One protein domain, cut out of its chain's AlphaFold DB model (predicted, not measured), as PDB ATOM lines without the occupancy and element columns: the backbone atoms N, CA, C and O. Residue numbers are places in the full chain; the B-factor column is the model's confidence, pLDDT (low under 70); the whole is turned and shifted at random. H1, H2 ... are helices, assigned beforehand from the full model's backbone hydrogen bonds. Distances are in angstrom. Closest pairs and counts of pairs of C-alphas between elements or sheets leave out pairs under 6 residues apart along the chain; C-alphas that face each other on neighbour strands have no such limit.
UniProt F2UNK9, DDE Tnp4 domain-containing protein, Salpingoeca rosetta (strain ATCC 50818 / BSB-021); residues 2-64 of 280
ATOM      1  N   LEU A   2     107.556  60.687   8.291       88.25
ATOM      2  CA  LEU A   2     107.370  61.896   9.118       88.25
ATOM      3  C   LEU A   2     107.509  63.203   8.320       88.25
ATOM      4  O   LEU A   2     106.535  63.926   8.210       88.25
ATOM      5  N   ARG A   3     108.614  63.387   7.580       93.56
ATOM      6  CA  ARG A   3     108.794  64.552   6.686       93.56
ATOM      7  C   ARG A   3     107.624  64.780   5.710       93.56
ATOM      8  O   ARG A   3     107.238  65.912   5.459       93.56
ATOM      9  N   LEU A   4     107.037  63.705   5.171       94.81
ATOM     10  CA  LEU A   4     105.866  63.806   4.288       94.81
ATOM     11  C   LEU A   4     104.612  64.241   5.052       94.81
ATOM     12  O   LEU A   4     103.848  65.057   4.547       94.81
ATOM     13  N   ALA A   5     104.393  63.678   6.241       94.38
ATOM     14  CA  ALA A   5     103.284  64.054   7.105       94.38
ATOM     15  C   ALA A   5     103.385  65.536   7.503       94.38
ATOM     16  O   ALA A   5     102.397  66.254   7.368       94.38
ATOM     17  N   ASP A   6     104.581  65.996   7.867       94.12
ATOM     18  CA  ASP A   6     104.857  67.385   8.244       94.12
ATOM     19  C   ASP A   6     104.603  68.346   7.078       94.12
ATOM     20  O   ASP A   6     103.844  69.307   7.220       94.12
ATOM     21  N   ALA A   7     105.153  68.050   5.892       94.94
ATOM     22  CA  ALA A   7     104.949  68.869   4.696       94.94
ATOM     23  C   ALA A   7     103.462  68.961   4.314       94.94
ATOM     24  O   ALA A   7     102.940  70.045   4.057       94.94
ATOM     25  N   LEU A   8     102.740  67.836   4.364       95.25
ATOM     26  CA  LEU A   8     101.293  67.786   4.132       95.25
ATOM     27  C   LEU A   8     100.470  68.311   5.319       95.25
ATOM     28  O   LEU A   8      99.238  68.248   5.266       95.25
ATOM     29  N   ARG A   9     101.102  68.825   6.382       93.44
ATOM     30  CA  ARG A   9     100.459  69.329   7.607       93.44
ATOM     31  C   ARG A   9      99.457  68.337   8.200       93.44
ATOM     32  O   ARG A   9      98.375  68.717   8.651       93.44
ATOM     33  N   ILE A  10      99.783  67.051   8.136       93.31
ATOM     34  CA  ILE A  10      99.046  66.015   8.851       93.31
ATOM     35  C   ILE A  10      99.249  66.262  10.348       93.31
ATOM     36  O   ILE A  10     100.374  66.559  10.747       93.31
ATOM     37  N   PRO A  11      98.204  66.153  11.190       84.19
ATOM     38  CA  PRO A  11      98.359  66.347  12.626       84.19
ATOM     39  C   PRO A  11      99.486  65.474  13.180       84.19
ATOM     40  O   PRO A  11      99.421  64.248  13.029       84.19
ATOM     41  N   ASP A  12     100.466  66.103  13.837       80.88
ATOM     42  CA  ASP A  12     101.619  65.439  14.459       80.88
ATOM     43  C   ASP A  12     101.188  64.678  15.720       80.88
ATOM     44  O   ASP A  12     101.376  65.060  16.872       80.88
ATOM     45  N   THR A  13     100.450  63.612  15.463       81.75
ATOM     46  CA  THR A  13      99.945  62.656  16.427       81.75
ATOM     47  C   THR A  13     100.161  61.284  15.818       81.75
ATOM     48  O   THR A  13     100.033  61.121  14.600       81.75
ATOM     49  N   ALA A  14     100.402  60.269  16.653       72.75
ATOM     50  CA  ALA A  14     100.508  58.886  16.183       72.75
ATOM     51  C   ALA A  14      99.336  58.517  15.251       72.75
ATOM     52  O   ALA A  14      99.542  57.971  14.173       72.75
ATOM     53  N   ARG A  15      98.117  58.962  15.595       84.31
ATOM     54  CA  ARG A  15      96.902  58.721  14.805       84.31
ATOM     55  C   ARG A  15      96.890  59.425  13.448       84.31
ATOM     56  O   ARG A  15      96.326  58.880  12.504       84.31
ATOM     57  N   GLY A  16      97.462  60.624  13.336       88.19
ATOM     58  CA  GLY A  16      97.540  61.360  12.072       88.19
ATOM     59  C   GLY A  16      98.484  60.677  11.086       88.19
ATOM     60  O   GLY A  16      98.108  60.404   9.946       88.19
ATOM     61  N   VAL A  17      99.683  60.318  11.552       91.12
ATOM     62  CA  VAL A  17     100.676  59.597  10.741       91.12
ATOM     63  C   VAL A  17     100.164  58.208  10.348       91.12
ATOM     64  O   VAL A  17     100.284  57.825   9.184       91.12
ATOM     65  N   GLU A  18      99.524  57.482  11.272       92.19
ATOM     66  CA  GLU A  18      98.845  56.207  10.989       92.19
ATOM     67  C   GLU A  18      97.753  56.362   9.923       92.19
ATOM     68  O   GLU A  18      97.661  55.547   9.006       92.19
ATOM     69  N   ALA A  19      96.939  57.418  10.000       93.75
ATOM     70  CA  ALA A  19      95.878  57.667   9.032       93.75
ATOM     71  C   ALA A  19      96.432  57.913   7.617       93.75
ATOM     72  O   ALA A  19      95.917  57.347   6.648       93.75
ATOM     73  N   LEU A  20      97.512  58.698   7.488       95.62
ATOM     74  CA  LEU A  20      98.197  58.882   6.205       95.62
ATOM     75  C   LEU A  20      98.834  57.571   5.716       95.62
ATOM     76  O   LEU A  20      98.728  57.246   4.532       95.62
ATOM     77  N   ALA A  21      99.440  56.785   6.608       94.31
ATOM     78  CA  ALA A  21     100.013  55.486   6.264       94.31
ATOM     79  C   ALA A  21      98.952  54.501   5.743       94.31
ATOM     80  O   ALA A  21      99.204  53.802   4.763       94.31
ATOM     81  N   LEU A  22      97.745  54.487   6.322       95.00
ATOM     82  CA  LEU A  22      96.626  53.673   5.835       95.00
ATOM     83  C   LEU A  22      96.192  54.074   4.420       95.00
ATOM     84  O   LEU A  22      95.951  53.198   3.588       95.00
ATOM     85  N   LEU A  23      96.116  55.378   4.123       96.00
ATOM     86  CA  LEU A  23      95.825  55.859   2.767       96.00
ATOM     87  C   LEU A  23      96.926  55.444   1.779       96.00
ATOM     88  O   LEU A  23      96.619  54.932   0.703       96.00
ATOM     89  N   LEU A  24      98.198  55.618   2.147       96.25
ATOM     90  CA  LEU A  24      99.334  55.225   1.308       96.25
ATOM     91  C   LEU A  24      99.344  53.720   1.042       96.25
ATOM     92  O   LEU A  24      99.462  53.311  -0.110       96.25
ATOM     93  N   TYR A  25      99.140  52.898   2.071       95.12
ATOM     94  CA  TYR A  25      99.060  51.444   1.928       95.12
ATOM     95  C   TYR A  25      97.888  51.034   1.032       95.12
ATOM     96  O   TYR A  25      98.030  50.183   0.154       95.12
ATOM     97  N   ARG A  26      96.731  51.691   1.200       94.44
ATOM     98  CA  ARG A  26      95.555  51.462   0.360       94.44
ATOM     99  C   ARG A  26      95.831  51.744  -1.112       94.44
ATOM    100  O   ARG A  26      95.316  51.011  -1.952       94.44
ATOM    101  N   LEU A  27      96.580  52.805  -1.412       95.94
ATOM    102  CA  LEU A  27      96.931  53.195  -2.776       95.94
ATOM    103  C   LEU A  27      98.068  52.340  -3.356       95.94
ATOM    104  O   LEU A  27      98.065  52.066  -4.554       95.94
ATOM    105  N   ALA A  28      99.014  51.894  -2.527       94.88
ATOM    106  CA  ALA A  28     100.203  51.170  -2.966       94.88
ATOM    107  C   ALA A  28      99.881  49.827  -3.634       94.88
ATOM    108  O   ALA A  28     100.555  49.447  -4.589       94.88
ATOM    109  N   TYR A  29      98.843  49.116  -3.176       90.81
ATOM    110  CA  TYR A  29      98.517  47.794  -3.713       90.81
ATOM    111  C   TYR A  29      97.009  47.469  -3.712       90.81
ATOM    112  O   TYR A  29      96.291  47.856  -2.782       90.81
ATOM    113  N   PRO A  30      96.502  46.706  -4.707       88.50
ATOM    114  CA  PRO A  30      95.145  46.155  -4.715       88.50
ATOM    115  C   PRO A  30      94.867  45.186  -3.554       88.50
ATOM    116  O   PRO A  30      94.938  43.973  -3.709       88.50
ATOM    117  N   CYS A  31      94.494  45.719  -2.394       88.81
ATOM    118  CA  CYS A  31      94.129  44.934  -1.212       88.81
ATOM    119  C   CYS A  31      92.633  45.053  -0.860       88.81
ATOM    120  O   CYS A  31      91.886  45.871  -1.408       88.81
ATOM    121  N   ARG A  32      92.160  44.219   0.056       90.69
ATOM    122  CA  ARG A  32      90.879  44.330   0.760       90.69
ATOM    123  C   ARG A  32      91.110  45.008   2.107       90.69
ATOM    124  O   ARG A  32      92.209  44.970   2.647       90.69
ATOM    125  N   LEU A  33      90.064  45.600   2.678       91.50
ATOM    126  CA  LEU A  33      90.174  46.258   3.984       91.50
ATOM    127  C   LEU A  33      90.550  45.266   5.097       91.50
ATOM    128  O   LEU A  33      91.375  45.606   5.939       91.50
ATOM    129  N   VAL A  34      90.053  44.027   5.038       91.75
ATOM    130  CA  VAL A  34      90.477  42.943   5.943       91.75
ATOM    131  C   VAL A  34      91.983  42.644   5.881       91.75
ATOM    132  O   VAL A  34      92.587  42.331   6.901       91.75
ATOM    133  N   GLU A  35      92.631  42.789   4.721       90.56
ATOM    134  CA  GLU A  35      94.083  42.585   4.606       90.56
ATOM    135  C   GLU A  35      94.850  43.725   5.288       90.56
ATOM    136  O   GLU A  35      95.855  43.479   5.946       90.56
ATOM    137  N   ILE A  36      94.341  44.960   5.201       90.44
ATOM    138  CA  ILE A  36      94.884  46.117   5.932       90.44
ATOM    139  C   ILE A  36      94.727  45.917   7.445       90.44
ATOM    140  O   ILE A  36      95.658  46.187   8.201       90.44
ATOM    141  N   GLN A  37      93.568  45.421   7.882       90.06
ATOM    142  CA  GLN A  37      93.309  45.107   9.286       90.06
ATOM    143  C   GLN A  37      94.318  44.079   9.819       90.06
ATOM    144  O   GLN A  37      94.959  44.307  10.839       90.06
ATOM    145  N   ILE A  38      94.493  42.958   9.115       88.31
ATOM    146  CA  ILE A  38      95.417  41.897   9.540       88.31
ATOM    147  C   ILE A  38      96.869  42.397   9.550       88.31
ATOM    148  O   ILE A  38      97.623  42.055  10.458       88.31
ATOM    149  N   ALA A  39      97.263  43.194   8.553       85.12
ATOM    150  CA  ALA A  39      98.653  43.603   8.381       85.12
ATOM    151  C   ALA A  39      99.086  44.763   9.290       85.12
ATOM    152  O   ALA A  39     100.244  44.796   9.698       85.12
ATOM    153  N   LEU A  40      98.203  45.734   9.566       84.56
ATOM    154  CA  LEU A  40      98.618  47.032  10.111       84.56
ATOM    155  C   LEU A  40      97.883  47.467  11.381       84.56
ATOM    156  O   LEU A  40      98.494  48.115  12.227       84.56
ATOM    157  N   VAL A  41      96.578  47.193  11.512       86.44
ATOM    158  CA  VAL A  41      95.752  47.810  12.567       86.44
ATOM    159  C   VAL A  41      94.632  46.900  13.070       86.44
ATOM    160  O   VAL A  41      93.839  46.375  12.299       86.44
ATOM    161  N   ALA A  42      94.439  46.823  14.389       87.62
ATOM    162  CA  ALA A  42      93.320  46.098  15.011       87.62
ATOM    163  C   ALA A  42      91.982  46.878  14.955       87.62
ATOM    164  O   ALA A  42      91.240  46.956  15.935       87.62
ATOM    165  N   TRP A  43      91.690  47.540  13.834       91.00
ATOM    166  CA  TRP A  43      90.471  48.325  13.627       91.00
ATOM    167  C   TRP A  43      89.476  47.565  12.755       91.00
ATOM    168  O   TRP A  43      89.870  46.780  11.900       91.00
ATOM    169  N   SER A  44      88.178  47.828  12.928       93.44
ATOM    170  CA  SER A  44      87.164  47.286  12.018       93.44
ATOM    171  C   SER A  44      87.345  47.836  10.599       93.44
ATOM    172  O   SER A  44      87.749  48.989  10.421       93.44
ATOM    173  N   GLU A  45      86.968  47.058   9.580       94.06
ATOM    174  CA  GLU A  45      87.013  47.494   8.174       94.06
ATOM    175  C   GLU A  45      86.268  48.822   7.950       94.06
ATOM    176  O   GLU A  45      86.734  49.687   7.208       94.06
ATOM    177  N   ALA A  46      85.150  49.033   8.655       94.69
ATOM    178  CA  ALA A  46      84.394  50.283   8.616       94.69
ATOM    179  C   ALA A  46      85.217  51.482   9.121       94.69
ATOM    180  O   ALA A  46      85.227  52.536   8.480       94.69
ATOM    181  N   LYS A  47      85.951  51.318  10.230       94.50
ATOM    182  CA  LYS A  47      86.830  52.364  10.767       94.50
ATOM    183  C   LYS A  47      88.001  52.637   9.825       94.50
ATOM    184  O   LYS A  47      88.294  53.798   9.564       94.50
ATOM    185  N   ILE A  48      88.627  51.596   9.273       94.81
ATOM    186  CA  ILE A  48      89.717  51.741   8.293       94.81
ATOM    187  C   ILE A  48      89.228  52.531   7.072       94.81
ATOM    188  O   ILE A  48      89.851  53.516   6.683       94.81
ATOM    189  N   SER A  49      88.077  52.148   6.508       94.62
ATOM    190  CA  SER A  49      87.452  52.859   5.389       94.62
ATOM    191  C   SER A  49      87.177  54.326   5.724       94.62
ATOM    192  O   SER A  49      87.515  55.215   4.943       94.62
ATOM    193  N   SER A  50      86.598  54.597   6.897       95.94
ATOM    194  CA  SER A  50      86.289  55.958   7.344       95.94
ATOM    195  C   SER A  50      87.546  56.822   7.465       95.94
ATOM    196  O   SER A  50      87.563  57.937   6.949       95.94
ATOM    197  N   VAL A  51      88.617  56.295   8.066       95.25
ATOM    198  CA  VAL A  51      89.886  57.018   8.228       95.25
ATOM    199  C   VAL A  51      90.540  57.306   6.875       95.25
ATOM    200  O   VAL A  51      90.920  58.445   6.623       95.25
ATOM    201  N   ILE A  52      90.604  56.316   5.977       95.69
ATOM    202  CA  ILE A  52      91.156  56.499   4.625       95.69
ATOM    203  C   ILE A  52      90.397  57.598   3.875       95.69
ATOM    204  O   ILE A  52      91.020  58.481   3.289       95.69
ATOM    205  N   ASN A  53      89.060  57.562   3.895       96.25
ATOM    206  CA  ASN A  53      88.250  58.566   3.205       96.25
ATOM    207  C   ASN A  53      88.374  59.952   3.852       96.25
ATOM    208  O   ASN A  53      88.400  60.940   3.131       96.25
ATOM    209  N   CYS A  54      88.516  60.035   5.178       96.81
ATOM    210  CA  CYS A  54      88.723  61.301   5.879       96.81
ATOM    211  C   CYS A  54      90.030  61.984   5.445       96.81
ATOM    212  O   CYS A  54      90.008  63.154   5.072       96.81
ATOM    213  N   VAL A  55      91.146  61.244   5.405       97.44
ATOM    214  CA  VAL A  55      92.432  61.784   4.926       97.44
ATOM    215  C   VAL A  55      92.367  62.125   3.438       97.44
ATOM    216  O   VAL A  55      92.855  63.173   3.022       97.44
ATOM    217  N   LEU A  56      91.743  61.264   2.628       98.19
ATOM    218  CA  LEU A  56      91.564  61.507   1.197       98.19
ATOM    219  C   LEU A  56      90.787  62.805   0.935       98.19
ATOM    220  O   LEU A  56      91.193  63.599   0.088       98.19
ATOM    221  N   ASP A  57      89.675  63.008   1.642       98.19
ATOM    222  CA  ASP A  57      88.820  64.179   1.477       98.19
ATOM    223  C   ASP A  57      89.500  65.458   1.974       98.19
ATOM    224  O   ASP A  57      89.388  66.482   1.301       98.19
ATOM    225  N   ASP A  58      90.250  65.400   3.079       97.88
ATOM    226  CA  ASP A  58      91.050  66.527   3.571       97.88
ATOM    227  C   ASP A  58      92.133  66.943   2.560       97.88
ATOM    228  O   ASP A  58      92.183  68.102   2.137       97.88
ATOM    229  N   LEU A  59      92.950  65.993   2.091       98.38
ATOM    230  CA  LEU A  59      93.987  66.270   1.093       98.38
ATOM    231  C   LEU A  59      93.379  66.797  -0.209       98.38
ATOM    232  O   LEU A  59      93.867  67.771  -0.782       98.38
ATOM    233  N   PHE A  60      92.282  66.199  -0.674       98.44
ATOM    234  CA  PHE A  60      91.590  66.695  -1.857       98.44
ATOM    235  C   PHE A  60      91.062  68.122  -1.644       98.44
ATOM    236  O   PHE A  60      91.255  68.979  -2.505       98.44
ATOM    237  N   ALA A  61      90.429  68.411  -0.506       98.31
ATOM    238  CA  ALA A  61      89.887  69.735  -0.219       98.31
ATOM    239  C   ALA A  61      90.973  70.819  -0.222       98.31
ATOM    240  O   ALA A  61      90.749  71.891  -0.792       98.31
ATOM    241  N   ARG A  62      92.145  70.521   0.352       97.88
ATOM    242  CA  ARG A  62      93.274  71.454   0.446       97.88
ATOM    243  C   ARG A  62      94.014  71.639  -0.879       97.88
ATOM    244  O   ARG A  62      94.351  72.765  -1.228       97.88
ATOM    245  N   TYR A  63      94.222  70.564  -1.641       98.25
ATOM    246  CA  TYR A  63      95.148  70.576  -2.779       98.25
ATOM    247  C   TYR A  63      94.486  70.470  -4.160       98.25
ATOM    248  O   TYR A  63      95.189  70.576  -5.161       98.25
ATOM    249  N   LYS A  64      93.155  70.315  -4.279       97.44
ATOM    250  CA  LYS A  64      92.478  70.146  -5.588       97.44
ATOM    251  C   LYS A  64      92.823  71.217  -6.627       97.44
ATOM    252  O   LYS A  64      92.967  70.880  -7.796       97.44
TER     253      LYS A  64
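This is residues 2 to 64 of the 280 residues of the protein "DDE Tnp4 domain-containing protein" of Salpingoeca rosetta (strain ATCC 50818 / BSB-021) (UniProt F2UNK9). Two longer helices, H2 and H4, cross as an X at nearly a right angle, and this crossing makes the core. Two short helices complete the model: H1 sits near the first half of H2, and H3 makes a corner with the first residues of H4. The printed part has 63 residues with four named helices, in the order H1, H2, H3, H4, and no named strand; the class is all helix. The whole is compact and rounded, with a radius of gyration of the C-alphas of 11.5 A and spans of 29 by 23 by 19 A.

Begin with H1, residues 2 to 7, and go on to H2, residues 14 to 28: they only just touch, with 3 pairs of C-alphas within 8 A, the closest being those of Ala 5 and Val 17 at 6.3 A. H2 touches H1 with residues 17 to 20 alone, and the lines of the two helices are about perpendicular at 90 degrees. H3, residues 33 to 40, only just touches H2, also with 3 pairs; the closest C-alphas, Arg 26 and Ile 36, are 7.8 A apart, at a steep tilt of 57 degrees, opposite ways. Look next at H4, residues 45 to 64, whose residues 48 to 56 touch H2, the hub; the closest C-alphas, Leu 23 and Ile 52, are 5.1 A apart, and the lines are about perpendicular at 88 degrees. H3 touches residues 45 to 49 of H4, closest at the C-alphas of Leu 33 and Glu 45, 5.4 A, about perpendicular at 89 degrees. H1 is apart from H3 and H4. In H1, H2, H3 and H4, every O i to N i+4 pair is within hydrogen-bond range.

Find C-alpha 2 at (107.370, 61.896, 9.118), where H1 begins; it runs 8.6 A to residue 7. H2 starts at C-alpha 14, (100.508, 58.886, 16.183), and runs 20.6 A to residue 28. H3 covers 10.5 A from residue 33 to 40, and H4 27.1 A from residue 45 to C-alpha 64 at (92.478, 70.146, -5.588).

The C-alphas farthest apart, Ile 38 and Lys 64, are 32.2 A from each other. The printed part has no cut; the links H2 to H3 and H3 to H4 are tight, H1 to H2 is short, and no link is long. The mean pLDDT of the printed part is 92.6, and no printed residue is under 70.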